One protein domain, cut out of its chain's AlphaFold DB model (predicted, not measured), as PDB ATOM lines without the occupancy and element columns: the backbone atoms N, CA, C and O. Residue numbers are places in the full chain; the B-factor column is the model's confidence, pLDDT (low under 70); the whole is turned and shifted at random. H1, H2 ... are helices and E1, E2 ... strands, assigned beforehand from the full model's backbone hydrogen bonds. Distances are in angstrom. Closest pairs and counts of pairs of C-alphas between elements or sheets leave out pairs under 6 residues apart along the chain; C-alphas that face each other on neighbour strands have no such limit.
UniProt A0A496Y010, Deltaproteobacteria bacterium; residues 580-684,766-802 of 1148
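What this domain is: This is residues 580 to 684 and 766 to 802 of the 1148 residues of a protein of Deltaproteobacteria bacterium (UniProt A0A496Y010). One antiparallel sheet of six strands, strongly twisted and curled like part of a barrel, folds back on itself, so that E4, E3 and E6 form a leaf facing E2 and E5, with E1 as the hinge; its edges E4 and E5 come near each other at one point but do not close a barrel. Beside it, off E6, sits a small antiparallel sheet of three strands, E7, E8 and E9, with the very short helix H1 beyond. The printed part has 142 residues with nine named strands and one named helix, in the order E1 to E6, H1, E7 to E9; the larger sheet runs E4, E3, E6, E1, E2, E5. The class is mostly strand, though under half of the residues are in named elements. The whole is compact, with a radius of gyration of the C-alphas of 15.3 A and spans of 43 by 38 by 29 A.

Where its parts are: After residues 580 to 594, which hold no named element, find C-alpha 595 at (116.142, 154.927, 120.885), where E1 begins and runs to 600. Next come E2, residues 603 to 609, 19.3 A long, E3, 614 to 621, 20.0 A, and E4, 630 to 633. E5, 658 to 664, measures 19.6 A, and E6, 673 to 684, the longest strand, 32.9 A. Past the cut look for H1, 771 to 774, E7, 778 to 782, E8, 785 to 789, and E9, 796 to 800, which ends at C-alpha 800, (102.501, 163.190, 106.405).

How they stand to each other: Start at the hairpin E1 and E2, where N 600 and O 603 are 2.8 A apart. On E2's other side is E5, an edge strand, with N 604 and O 663 at 2.8 A. E6 is E1's other neighbour, antiparallel at 128 degrees, with N 597 and O 675 at 2.9 A. E3 is next to E6, N 620 and O 676 at 2.8 A, and forms a hairpin with the edge strand E4, N 617 and O 632 at 2.8 A. The closest C-alphas of E4 and E5, Ala 632 and Val 663, are 7.7 A apart. E7, E8 and E9 form a meander, each strand the antiparallel neighbour of the one before; look at N 780 and O 787, 2.9 A, and N 799 and O 786, 2.8 A. E6 and E7 are near each other. H1 is on neither sheet, only just so for the smaller; it is too short for any O i to N i+4 pair, and its one O i to N i+3 pair is not within hydrogen-bond range.

The domain as a whole: The C-alphas farthest apart, Lys 656 and Ser 769, are 44.4 A from each other. Residues 685 to 765 are not printed, and C-alphas 684 and 766 are 31.9 A apart across the cut. The link from E4 to E5, 24 residues, is long. The mean pLDDT of the printed part is 82.7; residues 584 to 593, 624 to 626 and 642 to 656 are under 70.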
ATOM      1  N   ILE A 580     110.049 149.144 114.276       87.88
ATOM      2  CA  ILE A 580     109.233 150.346 114.099       87.88
ATOM      3  C   ILE A 580     108.573 150.703 115.433       87.88
ATOM      4  O   ILE A 580     107.815 149.914 116.006       87.88
ATOM      5  N   SER A 581     108.895 151.902 115.908       81.12
ATOM      6  CA  SER A 581     108.454 152.489 117.170       81.12
ATOM      7  C   SER A 581     108.179 153.983 116.979       81.12
ATOM      8  O   SER A 581     108.429 154.550 115.911       81.12
ATOM      9  N   ARG A 582     107.679 154.613 118.036       80.12
ATOM     10  CA  ARG A 582     107.417 156.047 118.164       80.12
ATOM     11  C   ARG A 582     107.431 156.411 119.641       80.12
ATOM     12  O   ARG A 582     107.248 155.530 120.479       80.12
ATOM     13  N   ASP A 583     107.519 157.694 119.944       73.25
ATOM     14  CA  ASP A 583     107.417 158.157 121.323       73.25
ATOM     15  C   ASP A 583     105.986 158.063 121.863       73.25
ATOM     16  O   ASP A 583     105.008 158.413 121.191       73.25
ATOM     17  N   ASN A 584     105.876 157.583 123.104       66.25
ATOM     18  CA  ASN A 584     104.655 157.601 123.897       66.25
ATOM     19  C   ASN A 584     104.870 158.423 125.184       66.25
ATOM     20  O   ASN A 584     105.214 157.848 126.221       66.25
ATOM     21  N   PRO A 585     104.615 159.747 125.174       57.69
ATOM     22  CA  PRO A 585     104.741 160.592 126.367       57.69
ATOM     23  C   PRO A 585     103.885 160.131 127.560       57.69
ATOM     24  O   PRO A 585     104.213 160.416 128.707       57.69
ATOM     25  N   ALA A 586     102.808 159.374 127.313       53.62
ATOM     26  CA  ALA A 586     101.959 158.793 128.354       53.62
ATOM     27  C   ALA A 586     102.498 157.468 128.948       53.62
ATOM     28  O   ALA A 586     101.815 156.847 129.762       53.62
ATOM     29  N   GLY A 587     103.686 157.003 128.536       52.91
ATOM     30  CA  GLY A 587     104.298 155.746 128.991       52.91
ATOM     31  C   GLY A 587     105.066 155.831 130.319       52.91
ATOM     32  O   GLY A 587     105.212 154.818 131.010       52.91
ATOM     33  N   GLY A 588     105.534 157.025 130.703       52.97
ATOM     34  CA  GLY A 588     106.387 157.226 131.882       52.97
ATOM     35  C   GLY A 588     107.709 156.449 131.797       52.97
ATOM     36  O   GLY A 588     108.252 156.250 130.717       52.97
ATOM     37  N   ASN A 589     108.211 155.951 132.932       41.41
ATOM     38  CA  ASN A 589     109.507 155.253 133.027       41.41
ATOM     39  C   ASN A 589     109.531 153.846 132.380       41.41
ATOM     40  O   ASN A 589     110.470 153.077 132.594       41.41
ATOM     41  N   ARG A 590     108.494 153.464 131.627       50.62
ATOM     42  CA  ARG A 590     108.488 152.241 130.818       50.62
ATOM     43  C   ARG A 590     109.095 152.586 129.464       50.62
ATOM     44  O   ARG A 590     108.658 153.536 128.826       50.62
ATOM     45  N   TRP A 591     110.086 151.816 129.022       48.28
ATOM     46  CA  TRP A 591     110.827 152.119 127.798       48.28
ATOM     47  C   TRP A 591     109.910 151.927 126.569       48.28
ATOM     48  O   TRP A 591     109.659 150.801 126.137       48.28
ATOM     49  N   GLN A 592     109.333 153.029 126.076       56.59
ATOM     50  CA  GLN A 592     108.217 153.071 125.114       56.59
ATOM     51  C   GLN A 592     108.400 154.194 124.074       56.59
ATOM     52  O   GLN A 592     107.471 154.958 123.806       56.59
ATOM     53  N   GLY A 593     109.609 154.327 123.525       66.19
ATOM     54  CA  GLY A 593     109.940 155.400 122.588       66.19
ATOM     55  C   GLY A 593     110.784 154.973 121.398       66.19
ATOM     56  O   GLY A 593     110.890 153.785 121.058       66.19
ATOM     57  N   LEU A 594     111.376 155.972 120.758       80.75
ATOM     58  CA  LEU A 594     112.543 155.830 119.898       80.75
ATOM     59  C   LEU A 594     113.792 155.552 120.757       80.75
ATOM     60  O   LEU A 594     113.811 155.848 121.952       80.75
ATOM     61  N   ILE A 595     114.849 154.959 120.182       86.69
ATOM     62  CA  ILE A 595     116.142 154.927 120.885       86.69
ATOM     63  C   ILE A 595     116.790 156.286 120.660       86.69
ATOM     64  O   ILE A 595     117.101 156.626 119.524       86.69
ATOM     65  N   HIS A 596     117.017 157.030 121.734       88.56
ATOM     66  CA  HIS A 596     117.811 158.252 121.703       88.56
ATOM     67  C   HIS A 596     119.261 157.943 122.076       88.56
ATOM     68  O   HIS A 596     119.541 157.053 122.887       88.56
ATOM     69  N   GLY A 597     120.184 158.685 121.481       90.81
ATOM     70  CA  GLY A 597     121.603 158.632 121.787       90.81
ATOM     71  C   GLY A 597     122.284 159.962 121.497       90.81
ATOM     72  O   GLY A 597     121.697 160.865 120.905       90.81
ATOM     73  N   GLN A 598     123.544 160.071 121.902       93.06
ATOM     74  CA  GLN A 598     124.368 161.248 121.648       93.06
ATOM     75  C   GLN A 598     125.607 160.854 120.846       93.06
ATOM     76  O   GLN A 598     126.281 159.877 121.181       93.06
ATOM     77  N   TYR A 599     125.893 161.614 119.791       93.44
ATOM     78  CA  TYR A 599     127.123 161.527 119.013       93.44
ATOM     79  C   TYR A 599     128.203 162.410 119.643       93.44
ATOM     80  O   TYR A 599     127.960 163.591 119.869       93.44
ATOM     81  N   SER A 600     129.382 161.865 119.933       93.00
ATOM     82  CA  SER A 600     130.531 162.606 120.465       93.00
ATOM     83  C   SER A 600     131.830 161.843 120.177       93.00
ATOM     84  O   SER A 600     131.882 160.624 120.339       93.00
ATOM     85  N   ASN A 601     132.882 162.538 119.745       90.75
ATOM     86  CA  ASN A 601     134.223 162.008 119.474       90.75
ATOM     87  C   ASN A 601     134.253 160.797 118.511       90.75
ATOM     88  O   ASN A 601     135.025 159.855 118.692       90.75
ATOM     89  N   GLY A 602     133.403 160.793 117.475       91.62
ATOM     90  CA  GLY A 602     133.324 159.684 116.509       91.62
ATOM     91  C   GLY A 602     132.637 158.416 117.041       91.62
ATOM     92  O   GLY A 602     132.795 157.334 116.469       91.62
ATOM     93  N   GLN A 603     131.881 158.537 118.133       94.19
ATOM     94  CA  GLN A 603     131.104 157.465 118.745       94.19
ATOM     95  C   GLN A 603     129.669 157.936 119.013       94.19
ATOM     96  O   GLN A 603     129.439 159.088 119.366       94.19
ATOM     97  N   ILE A 604     128.693 157.039 118.877       94.19
ATOM     98  CA  ILE A 604     127.333 157.239 119.388       94.19
ATOM     99  C   ILE A 604     127.154 156.382 120.630       94.19
ATOM    100  O   ILE A 604     127.480 155.194 120.614       94.19
ATOM    101  N   ILE A 605     126.592 156.963 121.685       91.62
ATOM    102  CA  ILE A 605     126.237 156.250 122.912       91.62
ATOM    103  C   ILE A 605     124.720 156.272 123.081       91.62
ATOM    104  O   ILE A 605     124.110 157.339 123.030       91.62
ATOM    105  N   ALA A 606     124.120 155.101 123.296       89.38
ATOM    106  CA  ALA A 606     122.680 154.942 123.496       89.38
ATOM    107  C   ALA A 606     122.352 153.795 124.464       89.38
ATOM    108  O   ALA A 606     123.161 152.885 124.663       89.38
ATOM    109  N   GLU A 607     121.145 153.807 125.032       86.81
ATOM    110  CA  GLU A 607     120.652 152.743 125.915       86.81
ATOM    111  C   GLU A 607     119.507 151.954 125.277       86.81
ATOM    112  O   GLU A 607     118.595 152.521 124.677       86.81
ATOM    113  N   MET A 608     119.540 150.625 125.408       84.00
ATOM    114  CA  MET A 608     118.518 149.736 124.842       84.00
ATOM    115  C   MET A 608     118.362 148.430 125.639       84.00
ATOM    116  O   MET A 608     119.251 148.073 126.416       84.00
ATOM    117  N   PRO A 609     117.267 147.669 125.458       81.69
ATOM    118  CA  PRO A 609     117.075 146.387 126.137       81.69
ATOM    119  C   PRO A 609     118.142 145.333 125.781       81.69
ATOM    120  O   PRO A 609     118.476 145.132 124.612       81.69
ATOM    121  N   LYS A 610     118.608 144.555 126.770       83.50
ATOM    122  CA  LYS A 610     119.465 143.362 126.551       83.50
ATOM    123  C   LYS A 610     118.756 142.249 125.752       83.50
ATOM    124  O   LYS A 610     119.416 141.372 125.196       83.50
ATOM    125  N   SER A 611     117.422 142.300 125.671       79.25
ATOM    126  CA  SER A 611     116.569 141.417 124.858       79.25
ATOM    127  C   SER A 611     116.608 141.722 123.352       79.25
ATOM    128  O   SER A 611     116.020 140.985 122.556       79.25
ATOM    129  N   TYR A 612     117.275 142.805 122.932       85.56
ATOM    130  CA  TYR A 612     117.492 143.121 121.522       85.56
ATOM    131  C   TYR A 612     118.852 142.559 121.105       85.56
ATOM    132  O   TYR A 612     119.876 143.047 121.573       85.56
ATOM    133  N   LYS A 613     118.864 141.559 120.212       90.50
ATOM    134  CA  LYS A 613     120.049 141.206 119.414       90.50
ATOM    135  C   LYS A 613     120.017 142.047 118.136       90.50
ATOM    136  O   LYS A 613     119.074 141.907 117.352       90.50
ATOM    137  N   VAL A 614     121.021 142.886 117.916       92.44
ATOM    138  CA  VAL A 614     121.100 143.789 116.754       92.44
ATOM    139  C   VAL A 614     122.188 143.350 115.764       92.44
ATOM    140  O   VAL A 614     123.113 142.634 116.134       92.44
ATOM    141  N   ALA A 615     122.049 143.765 114.507       92.75
ATOM    142  CA  ALA A 615     123.041 143.635 113.432       92.75
ATOM    143  C   ALA A 615     123.635 144.999 113.015       92.75
ATOM    144  O   ALA A 615     124.542 145.082 112.188       92.75
ATOM    145  N   GLY A 616     123.053 146.086 113.527       94.50
ATOM    146  CA  GLY A 616     123.323 147.447 113.095       94.50
ATOM    147  C   GLY A 616     122.202 148.405 113.482       94.50
ATOM    148  O   GLY A 616     121.232 148.031 114.150       94.50
ATOM    149  N   PHE A 617     122.339 149.646 113.034       95.19
ATOM    150  CA  PHE A 617     121.516 150.779 113.432       95.19
ATOM    151  C   PHE A 617     121.322 151.741 112.261       95.19
ATOM    152  O   PHE A 617     122.294 152.103 111.606       95.19
ATOM    153  N   LEU A 618     120.092 152.202 112.039       95.88
ATOM    154  CA  LEU A 618     119.818 153.357 111.186       95.88
ATOM    155  C   LEU A 618     119.702 154.599 112.076       95.88
ATOM    156  O   LEU A 618     118.814 154.681 112.922       95.88
ATOM    157  N   ILE A 619     120.634 155.528 111.905       94.44
ATOM    158  CA  ILE A 619     120.829 156.721 112.732       94.44
ATOM    159  C   ILE A 619     120.220 157.928 112.013       94.44
ATOM    160  O   ILE A 619     120.447 158.116 110.818       94.44
ATOM    161  N   VAL A 620     119.474 158.758 112.738       93.25
ATOM    162  CA  VAL A 620     118.801 159.963 112.234       93.25
ATOM    163  C   VAL A 620     119.110 161.131 113.180       93.25
ATOM    164  O   VAL A 620     118.827 161.010 114.370       93.25
ATOM    165  N   PRO A 621     119.671 162.260 112.709       90.38
ATOM    166  CA  PRO A 621     119.858 163.448 113.543       90.38
ATOM    167  C   PRO A 621     118.525 163.983 114.086       90.38
ATOM    168  O   PRO A 621     117.539 164.041 113.351       90.38
ATOM    169  N   GLU A 622     118.488 164.385 115.359       85.62
ATOM    170  CA  GLU A 622     117.319 165.078 115.933       85.62
ATOM    171  C   GLU A 622     117.301 166.568 115.576       85.62
ATOM    172  O   GLU A 622     116.243 167.158 115.349       85.62
ATOM    173  N   THR A 623     118.486 167.179 115.542       70.94
ATOM    174  CA  THR A 623     118.706 168.579 115.185       70.94
ATOM    175  C   THR A 623     119.096 168.702 113.712       70.94
ATOM    176  O   THR A 623     119.738 167.815 113.151       70.94
ATOM    177  N   LEU A 624     118.706 169.829 113.093       51.47
ATOM    178  CA  LEU A 624     118.429 169.965 111.650       51.47
ATOM    179  C   LEU A 624     117.174 169.167 111.249       51.47
ATOM    180  O   LEU A 624     117.006 168.029 111.658       51.47
ATOM    181  N   SER A 625     116.288 169.738 110.419       58.59
ATOM    182  CA  SER A 625     115.170 168.982 109.820       58.59
ATOM    183  C   SER A 625     115.771 167.885 108.936       58.59
ATOM    184  O   SER A 625     116.271 168.230 107.861       58.59
ATOM    185  N   PRO A 626     115.793 166.608 109.356       62.81
ATOM    186  CA  PRO A 626     116.873 165.732 108.941       62.81
ATOM    187  C   PRO A 626     116.662 165.298 107.495       62.81
ATOM    188  O   PRO A 626     115.679 164.647 107.150       62.81
ATOM    189  N   GLN A 627     117.593 165.718 106.639       74.69
ATOM    190  CA  GLN A 627     117.628 165.378 105.214       74.69
ATOM    191  C   GLN A 627     118.364 164.052 104.969       74.69
ATOM    192  O   GLN A 627     118.213 163.447 103.907       74.69
ATOM    193  N   THR A 628     119.158 163.612 105.953       89.12
ATOM    194  CA  THR A 628     120.055 162.461 105.857       89.12
ATOM    195  C   THR A 628     119.981 161.551 107.088       89.12
ATOM    196  O   THR A 628     119.804 162.022 108.213       89.12
ATOM    197  N   CYS A 629     120.130 160.251 106.859       93.38
ATOM    198  CA  CYS A 629     120.273 159.180 107.835       93.38
ATOM    199  C   CYS A 629     121.499 158.321 107.499       93.38
ATOM    200  O   CYS A 629     121.905 158.223 106.343       93.38
ATOM    201  N   PHE A 630     122.062 157.649 108.499       94.00
ATOM    202  CA  PHE A 630     123.305 156.888 108.362       94.00
ATOM    203  C   PHE A 630     123.117 155.450 108.839       94.00
ATOM    204  O   PHE A 630     122.628 155.224 109.945       94.00
ATOM    205  N   MET A 631     123.513 154.471 108.026       94.50
ATOM    206  CA  MET A 631     123.499 153.063 108.421       94.50
ATOM    207  C   MET A 631     124.840 152.676 109.059       94.50
ATOM    208  O   MET A 631     125.888 152.768 108.425       94.50
ATOM    209  N   ALA A 632     124.801 152.212 110.306       93.56
ATOM    210  CA  ALA A 632     125.936 151.652 111.036       93.56
ATOM    211  C   ALA A 632     125.803 150.128 111.152       93.56
ATOM    212  O   ALA A 632     124.801 149.627 111.662       93.56
ATOM    213  N   SER A 633     126.832 149.386 110.746       90.62
ATOM    214  CA  SER A 633     126.991 147.968 111.100       90.62
ATOM    215  C   SER A 633     127.336 147.829 112.586       90.62
ATOM    216  O   SER A 633     128.076 148.654 113.119       90.62
ATOM    217  N   PHE A 634     126.851 146.784 113.261       92.06
ATOM    218  CA  PHE A 634     127.220 146.518 114.656       92.06
ATOM    219  C   PHE A 634     127.227 145.019 114.971       92.06
ATOM    220  O   PHE A 634     126.193 144.356 114.870       92.06
ATOM    221  N   GLU A 635     128.378 144.490 115.396       90.25
ATOM    222  CA  GLU A 635     128.483 143.113 115.882       90.25
ATOM    223  C   GLU A 635     128.111 143.034 117.367       90.25
ATOM    224  O   GLU A 635     128.873 143.385 118.267       90.25
ATOM    225  N   ASP A 636     126.897 142.563 117.628       91.19
ATOM    226  CA  ASP A 636     126.332 142.527 118.970       91.19
ATOM    227  C   ASP A 636     126.744 141.282 119.766       91.19
ATOM    228  O   ASP A 636     126.094 140.242 119.676       91.19
ATOM    229  N   THR A 637     127.796 141.359 120.576       88.38
ATOM    230  CA  THR A 637     128.276 140.205 121.362       88.38
ATOM    231  C   THR A 637     127.422 139.887 122.599       88.38
ATOM    232  O   THR A 637     127.305 138.722 122.979       88.38
ATOM    233  N   GLU A 638     126.778 140.885 123.213       88.44
ATOM    234  CA  GLU A 638     126.012 140.722 124.461       88.44
ATOM    235  C   GLU A 638     124.526 140.385 124.228       88.44
ATOM    236  O   GLU A 638     123.938 139.596 124.979       88.44
ATOM    237  N   GLY A 639     123.902 140.999 123.216       84.00
ATOM    238  CA  GLY A 639     122.453 140.992 123.025       84.00
ATOM    239  C   GLY A 639     121.885 139.612 122.710       84.00
ATOM    240  O   GLY A 639     122.500 138.791 122.022       84.00
ATOM    241  N   LYS A 640     120.673 139.334 123.200       82.19
ATOM    242  CA  LYS A 640     120.008 138.036 123.014       82.19
ATOM    243  C   LYS A 640     118.557 138.249 122.626       82.19
ATOM    244  O   LYS A 640     117.778 138.722 123.442       82.19
ATOM    245  N   ASP A 641     118.170 137.829 121.419       75.31
ATOM    246  CA  ASP A 641     116.755 137.817 121.051       75.31
ATOM    247  C   ASP A 641     116.025 136.727 121.850       75.31
ATOM    248  O   ASP A 641     116.095 135.535 121.524       75.31
ATOM    249  N   THR A 642     115.378 137.147 122.934       65.88
ATOM    250  CA  THR A 642     114.529 136.330 123.815       65.88
ATOM    251  C   THR A 642     113.050 136.697 123.660       65.88
ATOM    252  O   THR A 642     112.252 136.440 124.560       65.88
ATOM    253  N   ARG A 643     112.673 137.369 122.565       62.81
ATOM    254  CA  ARG A 643     111.293 137.793 122.317       62.81
ATOM    255  C   ARG A 643     110.498 136.618 121.752       62.81
ATOM    256  O   ARG A 643     110.941 135.955 120.819       62.81
ATOM    257  N   HIS A 644     109.311 136.381 122.305       51.41
ATOM    258  CA  HIS A 644     108.405 135.317 121.853       51.41
ATOM    259  C   HIS A 644     107.111 135.854 121.206       51.41
ATOM    260  O   HIS A 644     106.483 135.153 120.410       51.41
ATOM    261  N   HIS A 645     106.751 137.111 121.486       48.97
ATOM    262  CA  HIS A 645     105.498 137.764 121.083       48.97
ATOM    263  C   HIS A 645     105.732 139.249 120.743       48.97
ATOM    264  O   HIS A 645     106.871 139.723 120.801       48.97
ATOM    265  N   ILE A 646     104.650 139.975 120.423       46.88
ATOM    266  CA  ILE A 646     104.645 141.440 120.264       46.88
ATOM    267  C   ILE A 646     105.346 142.104 121.457       46.88
ATOM    268  O   ILE A 646     105.172 141.688 122.604       46.88
ATOM    269  N   ILE A 647     106.096 143.181 121.195       49.34
ATOM    270  CA  ILE A 647     106.486 144.116 122.256       49.34
ATOM    271  C   ILE A 647     105.234 144.886 122.677       49.34
ATOM    272  O   ILE A 647     104.770 145.820 122.020       49.34
ATOM    273  N   ASP A 648     104.625 144.366 123.735       42.56
ATOM    274  CA  ASP A 648     103.351 144.824 124.253       42.56
ATOM    275  C   ASP A 648     103.529 146.138 125.034       42.56
ATOM    276  O   ASP A 648     104.439 146.267 125.852       42.56
ATOM    277  N   LEU A 649     102.673 147.129 124.768       44.97
ATOM    278  CA  LEU A 649     102.705 148.438 125.440       44.97
ATOM    279  C   LEU A 649     102.260 148.380 126.918       44.97
ATOM    280  O   LEU A 649     102.421 149.364 127.645       44.97
ATOM    281  N   ALA A 650     101.676 147.266 127.368       37.31
ATOM    282  CA  ALA A 650     101.110 147.092 128.703       37.31
ATOM    283  C   ALA A 650     101.784 145.986 129.537       37.31
ATOM    284  O   ALA A 650     101.779 146.093 130.766       37.31
ATOM    285  N   VAL A 651     102.380 144.958 128.916       41.62
ATOM    286  CA  VAL A 651     103.170 143.946 129.644       41.62
ATOM    287  C   VAL A 651     104.497 144.547 130.107       41.62
ATOM    288  O   VAL A 651     105.257 145.112 129.322       41.62
ATOM    289  N   GLU A 652     104.815 144.379 131.389       40.44
ATOM    290  CA  GLU A 652     106.135 144.718 131.911       40.44
ATOM    291  C   GLU A 652     107.177 143.743 131.352       40.44
ATOM    292  O   GLU A 652     107.309 142.608 131.811       40.44
ATOM    293  N   GLN A 653     107.960 144.194 130.366       48.44
ATOM    294  CA  GLN A 653     109.302 143.643 130.220       48.44
ATOM    295  C   GLN A 653     110.092 143.978 131.487       48.44
ATOM    296  O   GLN A 653     109.858 145.003 132.131       48.44
ATOM    297  N   ASP A 654     111.076 143.150 131.818       50.25
ATOM    298  CA  ASP A 654     112.017 143.450 132.895       50.25
ATOM    299  C   ASP A 654     113.019 144.525 132.432       50.25
ATOM    300  O   ASP A 654     114.192 144.257 132.165       50.25
ATOM    301  N   PHE A 655     112.525 145.759 132.292       53.25
ATOM    302  CA  PHE A 655     113.259 146.932 131.805       53.25
ATOM    303  C   PHE A 655     114.432 147.336 132.718       53.25
ATOM    304  O   PHE A 655     115.241 148.173 132.335       53.25
ATOM    305  N   LYS A 656     114.616 146.679 133.874       52.59
ATOM    306  CA  LYS A 656     115.863 146.740 134.660       52.59
ATOM    307  C   LYS A 656     117.061 146.133 133.910       52.59
ATOM    308  O   LYS A 656     118.200 146.298 134.331       52.59
ATOM    309  N   LYS A 657     116.818 145.435 132.793       72.38
ATOM    310  CA  LYS A 657     117.820 144.842 131.891       72.38
ATOM    311  C   LYS A 657     118.063 145.703 130.642       72.38
ATOM    312  O   LYS A 657     118.128 145.176 129.529       72.38
ATOM    313  N   ILE A 658     118.220 147.016 130.819       79.94
ATOM    314  CA  ILE A 658     118.866 147.883 129.818       79.94
ATOM    315  C   ILE A 658     120.377 147.624 129.753       79.94
ATOM    316  O   ILE A 658     120.967 147.038 130.663       79.94
ATOM    317  N   ARG A 659     120.999 148.066 128.663       88.38
ATOM    318  CA  ARG A 659     122.447 148.126 128.453       88.38
ATOM    319  C   ARG A 659     122.815 149.388 127.679       88.38
ATOM    320  O   ARG A 659     122.045 149.834 126.828       88.38
ATOM    321  N   ARG A 660     124.013 149.904 127.940       89.94
ATOM    322  CA  ARG A 660     124.654 150.976 127.175       89.94
ATOM    323  C   ARG A 660     125.390 150.360 125.987       89.94
ATOM    324  O   ARG A 660     126.200 149.456 126.177       89.94
ATOM    325  N   VAL A 661     125.111 150.840 124.782       91.00
ATOM    326  CA  VAL A 661     125.793 150.443 123.546       91.00
ATOM    327  C   VAL A 661     126.579 151.635 123.014       91.00
ATOM    328  O   VAL A 661     126.074 152.758 122.995       91.00
ATOM    329  N   ALA A 662     127.816 151.373 122.597       91.94
ATOM    330  CA  ALA A 662     128.717 152.335 121.980       91.94
ATOM    331  C   ALA A 662     128.951 151.934 120.517       91.94
ATOM    332  O   ALA A 662     129.414 150.827 120.245       91.94
ATOM    333  N   VAL A 663     128.612 152.816 119.579       91.94
ATOM    334  CA  VAL A 663     128.725 152.588 118.133       91.94
ATOM    335  C   VAL A 663     129.797 153.520 117.585       91.94
ATOM    336  O   VAL A 663     129.587 154.726 117.513       91.94
ATOM    337  N   ASN A 664     130.950 152.974 117.204       91.00
ATOM    338  CA  ASN A 664     132.032 153.755 116.602       91.00
ATOM    339  C   ASN A 664     131.689 154.043 115.132       91.00
ATOM    340  O   ASN A 664     131.658 153.127 114.312       91.00
ATOM    341  N   ILE A 665     131.418 155.305 114.800       91.19
ATOM    342  CA  ILE A 665     131.064 155.752 113.449       91.19
ATOM    343  C   ILE A 665     131.435 157.228 113.289       91.19
ATOM    344  O   ILE A 665     131.103 158.047 114.136       91.19
ATOM    345  N   LYS A 666     132.095 157.592 112.185       91.00
ATOM    346  CA  LYS A 666     132.342 159.001 111.847       91.00
ATOM    347  C   LYS A 666     131.111 159.570 111.147       91.00
ATOM    348  O   LYS A 666     130.758 159.089 110.073       91.00
ATOM    349  N   LEU A 667     130.486 160.588 111.737       89.00
ATOM    350  CA  LEU A 667     129.344 161.299 111.157       89.00
ATOM    351  C   LEU A 667     129.684 162.769 110.865       89.00
ATOM    352  O   LEU A 667     130.448 163.371 111.621       89.00
ATOM    353  N   PRO A 668     129.093 163.377 109.817       89.69
ATOM    354  CA  PRO A 668     129.215 164.805 109.521       89.69
ATOM    355  C   PRO A 668     128.268 165.627 110.417       89.69
ATOM    356  O   PRO A 668     127.395 166.345 109.933       89.69
ATOM    357  N   LEU A 669     128.406 165.468 111.734       87.69
ATOM    358  CA  LEU A 669     127.616 166.142 112.766       87.69
ATOM    359  C   LEU A 669     128.561 166.829 113.765       87.69
ATOM    360  O   LEU A 669     129.652 166.308 114.001       87.69
ATOM    361  N   PRO A 670     128.164 167.952 114.389       90.12
ATOM    362  CA  PRO A 670     128.879 168.504 115.537       90.12
ATOM    363  C   PRO A 670     128.941 167.506 116.699       90.12
ATOM    364  O   PRO A 670     127.998 166.736 116.914       90.12
ATOM    365  N   ASP A 671     130.008 167.559 117.495       90.31
ATOM    366  CA  ASP A 671     130.075 166.792 118.737       90.31
ATOM    367  C   ASP A 671     128.957 167.187 119.710       90.31
ATOM    368  O   ASP A 671     128.521 168.337 119.784       90.31
ATOM    369  N   ASN A 672     128.509 166.196 120.474       89.81
ATOM    370  CA  ASN A 672     127.389 166.232 121.411       89.81
ATOM    371  C   ASN A 672     125.995 166.388 120.759       89.81
ATOM    372  O   ASN A 672     125.014 166.612 121.469       89.81
ATOM    373  N   SER A 673     125.879 166.199 119.436       91.38
ATOM    374  CA  SER A 673     124.590 166.160 118.722       91.38
ATOM    375  C   SER A 673     123.717 164.975 119.151       91.38
ATOM    376  O   SER A 673     124.190 163.838 119.212       91.38
ATOM    377  N   ASN A 674     122.423 165.217 119.365       91.69
ATOM    378  CA  ASN A 674     121.451 164.155 119.626       91.69
ATOM    379  C   ASN A 674     121.055 163.410 118.342       91.69
ATOM    380  O   ASN A 674     120.895 164.012 117.273       91.69
ATOM    381  N   VAL A 675     120.839 162.102 118.466       92.31
ATOM    382  CA  VAL A 675     120.432 161.219 117.371       92.31
ATOM    383  C   VAL A 675     119.356 160.222 117.808       92.31
ATOM    384  O   VAL A 675     119.477 159.541 118.825       92.31
ATOM    385  N   ILE A 676     118.344 160.065 116.957       92.19
ATOM    386  CA  ILE A 676     117.412 158.940 116.973       92.19
ATOM    387  C   ILE A 676     118.089 157.733 116.322       92.19
ATOM    388  O   ILE A 676     118.782 157.846 115.312       92.19
ATOM    389  N   ILE A 677     117.846 156.551 116.877       91.75
ATOM    390  CA  ILE A 677     118.412 155.288 116.426       91.75
ATOM    391  C   ILE A 677     117.285 154.266 116.228       91.75
ATOM    392  O   ILE A 677     116.500 153.976 117.130       91.75
ATOM    393  N   ILE A 678     117.219 153.678 115.036       92.94
ATOM    394  CA  ILE A 678     116.294 152.593 114.695       92.94
ATOM    395  C   ILE A 678     117.120 151.304 114.594       92.94
ATOM    396  O   ILE A 678     117.947 151.177 113.686       92.94
ATOM    397  N   PRO A 679     116.955 150.331 115.508       92.69
ATOM    398  CA  PRO A 679     117.823 149.164 115.546       92.69
ATOM    399  C   PRO A 679     117.424 148.148 114.468       92.69
ATOM    400  O   PRO A 679     116.252 147.773 114.348       92.69
ATOM    401  N   LEU A 680     118.410 147.665 113.709       94.88
ATOM    402  CA  LEU A 680     118.261 146.531 112.802       94.88
ATOM    403  C   LEU A 680     118.435 145.246 113.617       94.88
ATOM    404  O   LEU A 680     119.543 144.868 113.985       94.88
ATOM    405  N   LEU A 681     117.332 144.575 113.931       91.44
ATOM    406  CA  LEU A 681     117.308 143.416 114.821       91.44
ATOM    407  C   LEU A 681     117.552 142.106 114.069       91.44
ATOM    408  O   LEU A 681     116.913 141.850 113.047       91.44
ATOM    409  N   HIS A 682     118.360 141.211 114.641       90.19
ATOM    410  CA  HIS A 682     118.411 139.793 114.269       90.19
ATOM    411  C   HIS A 682     117.140 139.081 114.768       90.19
ATOM    412  O   HIS A 682     117.179 138.291 115.711       90.19
ATOM    413  N   SER A 683     115.994 139.388 114.155       85.81
ATOM    414  CA  SER A 683     114.691 138.929 114.641       85.81
ATOM    415  C   SER A 683     114.434 137.462 114.320       85.81
ATOM    416  O   SER A 683     114.377 137.077 113.152       85.81
ATOM    417  N   LYS A 684     114.245 136.649 115.364       84.69
ATOM    418  CA  LYS A 684     113.856 135.237 115.254       84.69
ATOM    419  C   LYS A 684     112.385 135.121 114.850       84.69
ATOM    420  O   LYS A 684     111.489 135.349 115.657       84.69
ATOM    421  N   ILE A 766     105.693 161.707  98.978       95.69
ATOM    422  CA  ILE A 766     107.162 161.776  98.863       95.69
ATOM    423  C   ILE A 766     107.599 161.815  97.393       95.69
ATOM    424  O   ILE A 766     106.829 161.412  96.520       95.69
ATOM    425  N   GLU A 767     108.851 162.198  97.135       95.25
ATOM    426  CA  GLU A 767     109.459 162.268  95.798       95.25
ATOM    427  C   GLU A 767     110.656 161.312  95.674       95.25
ATOM    428  O   GLU A 767     111.819 161.690  95.778       95.25
ATOM    429  N   VAL A 768     110.356 160.032  95.446       96.69
ATOM    430  CA  VAL A 768     111.355 158.988  95.144       96.69
ATOM    431  C   VAL A 768     111.737 158.977  93.663       96.69
ATOM    432  O   VAL A 768     110.896 159.293  92.820       96.69
ATOM    433  N   SER A 769     112.958 158.552  93.323       95.94
ATOM    434  CA  SER A 769     113.409 158.437  91.926       95.94
ATOM    435  C   SER A 769     112.931 157.158  91.228       95.94
ATOM    436  O   SER A 769     112.745 157.160  90.011       95.94
ATOM    437  N   ASP A 770     112.695 156.068  91.965       98.00
ATOM    438  CA  ASP A 770     112.123 154.836  91.412       98.00
ATOM    439  C   ASP A 770     111.398 153.962  92.464       98.00
ATOM    440  O   ASP A 770     111.342 154.251  93.661       98.00
ATOM    441  N   PHE A 771     110.823 152.848  92.001       98.62
ATOM    442  CA  PHE A 771     110.171 151.855  92.856       98.62
ATOM    443  C   PHE A 771     111.129 151.027  93.734       98.62
ATOM    444  O   PHE A 771     110.654 150.410  94.683       98.62
ATOM    445  N   ALA A 772     112.427 150.923  93.420       98.19
ATOM    446  CA  ALA A 772     113.413 150.288  94.301       98.19
ATOM    447  C   ALA A 772     113.684 151.160  95.529       98.19
ATOM    448  O   ALA A 772     113.758 150.614  96.624       98.19
ATOM    449  N   GLU A 773     113.762 152.484  95.362       98.19
ATOM    450  CA  GLU A 773     113.858 153.413  96.489       98.19
ATOM    451  C   GLU A 773     112.645 153.303  97.419       98.19
ATOM    452  O   GLU A 773     112.806 152.977  98.593       98.19
ATOM    453  N   ALA A 774     111.422 153.460  96.896       98.38
ATOM    454  CA  ALA A 774     110.207 153.296  97.703       98.38
ATOM    455  C   ALA A 774     110.153 151.938  98.434       98.38
ATOM    456  O   ALA A 774     109.661 151.844  99.557       98.38
ATOM    457  N   ALA A 775     110.696 150.888  97.816       98.31
ATOM    458  CA  ALA A 775     110.736 149.546  98.376       98.31
ATOM    459  C   ALA A 775     111.793 149.321  99.469       98.31
ATOM    460  O   ALA A 775     111.770 148.248 100.067       98.31
ATOM    461  N   ARG A 776     112.700 150.265  99.755       97.19
ATOM    462  CA  ARG A 776     113.689 150.151 100.848       97.19
ATOM    463  C   ARG A 776     113.467 151.119 102.016       97.19
ATOM    464  O   ARG A 776     114.053 150.909 103.070       97.19
ATOM    465  N   LEU A 777     112.569 152.098 101.880       97.88
ATOM    466  CA  LEU A 777     112.329 153.091 102.933       97.88
ATOM    467  C   LEU A 777     111.838 152.474 104.258       97.88
ATOM    468  O   LEU A 777     111.007 151.556 104.278       97.88
ATOM    469  N   ILE A 778     112.330 153.034 105.363       97.06
ATOM    470  CA  ILE A 778     112.011 152.672 106.748       97.06
ATOM    471  C   ILE A 778     111.194 153.809 107.383       97.06
ATOM    472  O   ILE A 778     111.644 154.955 107.354       97.06
ATOM    473  N   PRO A 779     109.999 153.544 107.945       94.88
ATOM    474  CA  PRO A 779     109.192 154.584 108.570       94.88
ATOM    475  C   PRO A 779     109.696 154.956 109.963       94.88
ATOM    476  O   PRO A 779     109.904 154.097 110.817       94.88
ATOM    477  N   LEU A 780     109.796 156.261 110.190       92.12
ATOM    478  CA  LEU A 780     110.076 156.894 111.470       92.12
ATOM    479  C   LEU A 780     108.995 157.946 111.738       92.12
ATOM    480  O   LEU A 780     108.700 158.768 110.871       92.12
ATOM    481  N   ARG A 781     108.397 157.934 112.931       88.75
ATOM    482  CA  ARG A 781     107.500 158.999 113.390       88.75
ATOM    483  C   ARG A 781     108.196 159.829 114.461       88.75
ATOM    484  O   ARG A 781     108.599 159.273 115.474       88.75
ATOM    485  N   VAL A 782     108.244 161.144 114.257       81.94
ATOM    486  CA  VAL A 782     108.675 162.129 115.262       81.94
ATOM    487  C   VAL A 782     107.568 163.166 115.398       81.94
ATOM    488  O   VAL A 782     107.239 163.864 114.433       81.94
ATOM    489  N   ASN A 783     106.950 163.238 116.581       78.88
ATOM    490  CA  ASN A 783     105.671 163.931 116.786       78.88
ATOM    491  C   ASN A 783     104.663 163.509 115.694       78.88
ATOM    492  O   ASN A 783     104.523 162.317 115.443       78.88
ATOM    493  N   ASP A 784     103.995 164.430 114.993       79.56
ATOM    494  CA  ASP A 784     103.071 164.083 113.894       79.56
ATOM    495  C   ASP A 784     103.714 164.081 112.492       79.56
ATOM    496  O   ASP A 784     103.031 163.888 111.479       79.56
ATOM    497  N   SER A 785     105.039 164.251 112.410       84.69
ATOM    498  CA  SER A 785     105.780 164.054 111.161       84.69
ATOM    499  C   SER A 785     106.039 162.569 110.913       84.69
ATOM    500  O   SER A 785     106.524 161.856 111.789       84.69
ATOM    501  N   LEU A 786     105.772 162.124 109.683       92.06
ATOM    502  CA  LEU A 786     106.245 160.842 109.168       92.06
ATOM    503  C   LEU A 786     107.475 161.100 108.301       92.06
ATOM    504  O   LEU A 786     107.402 161.860 107.337       92.06
ATOM    505  N   TRP A 787     108.582 160.446 108.614       93.12
ATOM    506  CA  TRP A 787     109.782 160.399 107.788       93.12
ATOM    507  C   TRP A 787     109.939 158.983 107.227       93.12
ATOM    508  O   TRP A 787     109.613 157.995 107.888       93.12
ATOM    509  N   LEU A 788     110.386 158.883 105.980       95.81
ATOM    510  CA  LEU A 788     110.634 157.625 105.285       95.81
ATOM    511  C   LEU A 788     112.117 157.608 104.891       95.81
ATOM    512  O   LEU A 788     112.517 158.218 103.900       95.81
ATOM    513  N   CYS A 789     112.927 156.974 105.734       96.19
ATOM    514  CA  CYS A 789     114.387 157.011 105.689       96.19
ATOM    515  C   CYS A 789     114.937 155.915 104.768       96.19
ATOM    516  O   CYS A 789     114.523 154.761 104.875       96.19
ATOM    517  N   ASP A 790     115.874 156.255 103.886       96.31
ATOM    518  CA  ASP A 790     116.555 155.329 102.985       96.31
ATOM    519  C   ASP A 790     117.918 154.903 103.570       96.31
ATOM    520  O   ASP A 790     118.865 155.689 103.520       96.31
ATOM    521  N   PRO A 791     118.065 153.674 104.099       95.06
ATOM    522  CA  PRO A 791     119.327 153.218 104.681       95.06
ATOM    523  C   PRO A 791     120.431 152.967 103.640       95.06
ATOM    524  O   PRO A 791     121.592 152.884 104.030       95.06
ATOM    525  N   ASP A 792     120.097 152.851 102.345       92.81
ATOM    526  CA  ASP A 792     121.070 152.550 101.287       92.81
ATOM    527  C   ASP A 792     121.620 153.835 100.633       92.81
ATOM    528  O   ASP A 792     122.802 153.894 100.304       92.81
ATOM    529  N   SER A 793     120.784 154.870 100.427       93.19
ATOM    530  CA  SER A 793     121.228 156.175  99.877       93.19
ATOM    531  C   SER A 793     121.440 157.268 100.925       93.19
ATOM    532  O   SER A 793     121.882 158.367 100.595       93.19
ATOM    533  N   GLY A 794     121.072 156.998 102.177       93.31
ATOM    534  CA  GLY A 794     121.080 157.957 103.274       93.31
ATOM    535  C   GLY A 794     119.982 159.022 103.207       93.31
ATOM    536  O   GLY A 794     119.848 159.787 104.149       93.31
ATOM    537  N   ARG A 795     119.170 159.119 102.146       93.25
ATOM    538  CA  ARG A 795     118.166 160.195 102.015       93.25
ATOM    539  C   ARG A 795     116.956 159.995 102.931       93.25
ATOM    540  O   ARG A 795     116.434 158.889 103.053       93.25
ATOM    541  N   ILE A 796     116.435 161.080 103.502       94.06
ATOM    542  CA  ILE A 796     115.171 161.067 104.254       94.06
ATOM    543  C   ILE A 796     114.070 161.771 103.464       94.06
ATOM    544  O   ILE A 796     114.171 162.949 103.127       94.06
ATOM    545  N   HIS A 797     112.965 161.062 103.236       94.06
ATOM    546  CA  HIS A 797     111.772 161.612 102.601       94.06
ATOM    547  C   HIS A 797     110.757 162.066 103.655       94.06
ATOM    548  O   HIS A 797     110.163 161.240 104.355       94.06
ATOM    549  N   LYS A 798     110.523 163.378 103.769       92.56
ATOM    550  CA  LYS A 798     109.489 163.928 104.661       92.56
ATOM    551  C   LYS A 798     108.097 163.709 104.063       92.56
ATOM    552  O   LYS A 798     107.837 164.070 102.922       92.56
ATOM    553  N   SER A 799     107.203 163.140 104.864       93.44
ATOM    554  CA  SER A 799     105.836 162.757 104.510       93.44
ATOM    555  C   SER A 799     104.845 163.246 105.584       93.44
ATOM    556  O   SER A 799     105.189 164.002 106.494       93.44
ATOM    557  N   SER A 800     103.582 162.830 105.485       91.06
ATOM    558  CA  SER A 800     102.501 163.190 106.405       91.06
ATOM    559  C   SER A 800     101.810 161.930 106.920       91.06
ATOM    560  O   SER A 800     101.246 161.163 106.138       91.06
ATOM    561  N   LEU A 801     101.832 161.739 108.243       90.50
ATOM    562  CA  LEU A 801     101.334 160.540 108.925       90.50
ATOM    563  C   LEU A 801      99.865 160.221 108.594       90.50
ATOM    564  O   LEU A 801      99.509 159.065 108.397       90.50
ATOM    565  N   SER A 802      99.022 161.249 108.479       91.31
ATOM    566  CA  SER A 802      97.598 161.125 108.146       91.31
ATOM    567  C   SER A 802      97.302 161.089 106.641       91.31
ATOM    568  O   SER A 802      96.158 160.865 106.254       91.31
TER     569      SER A 802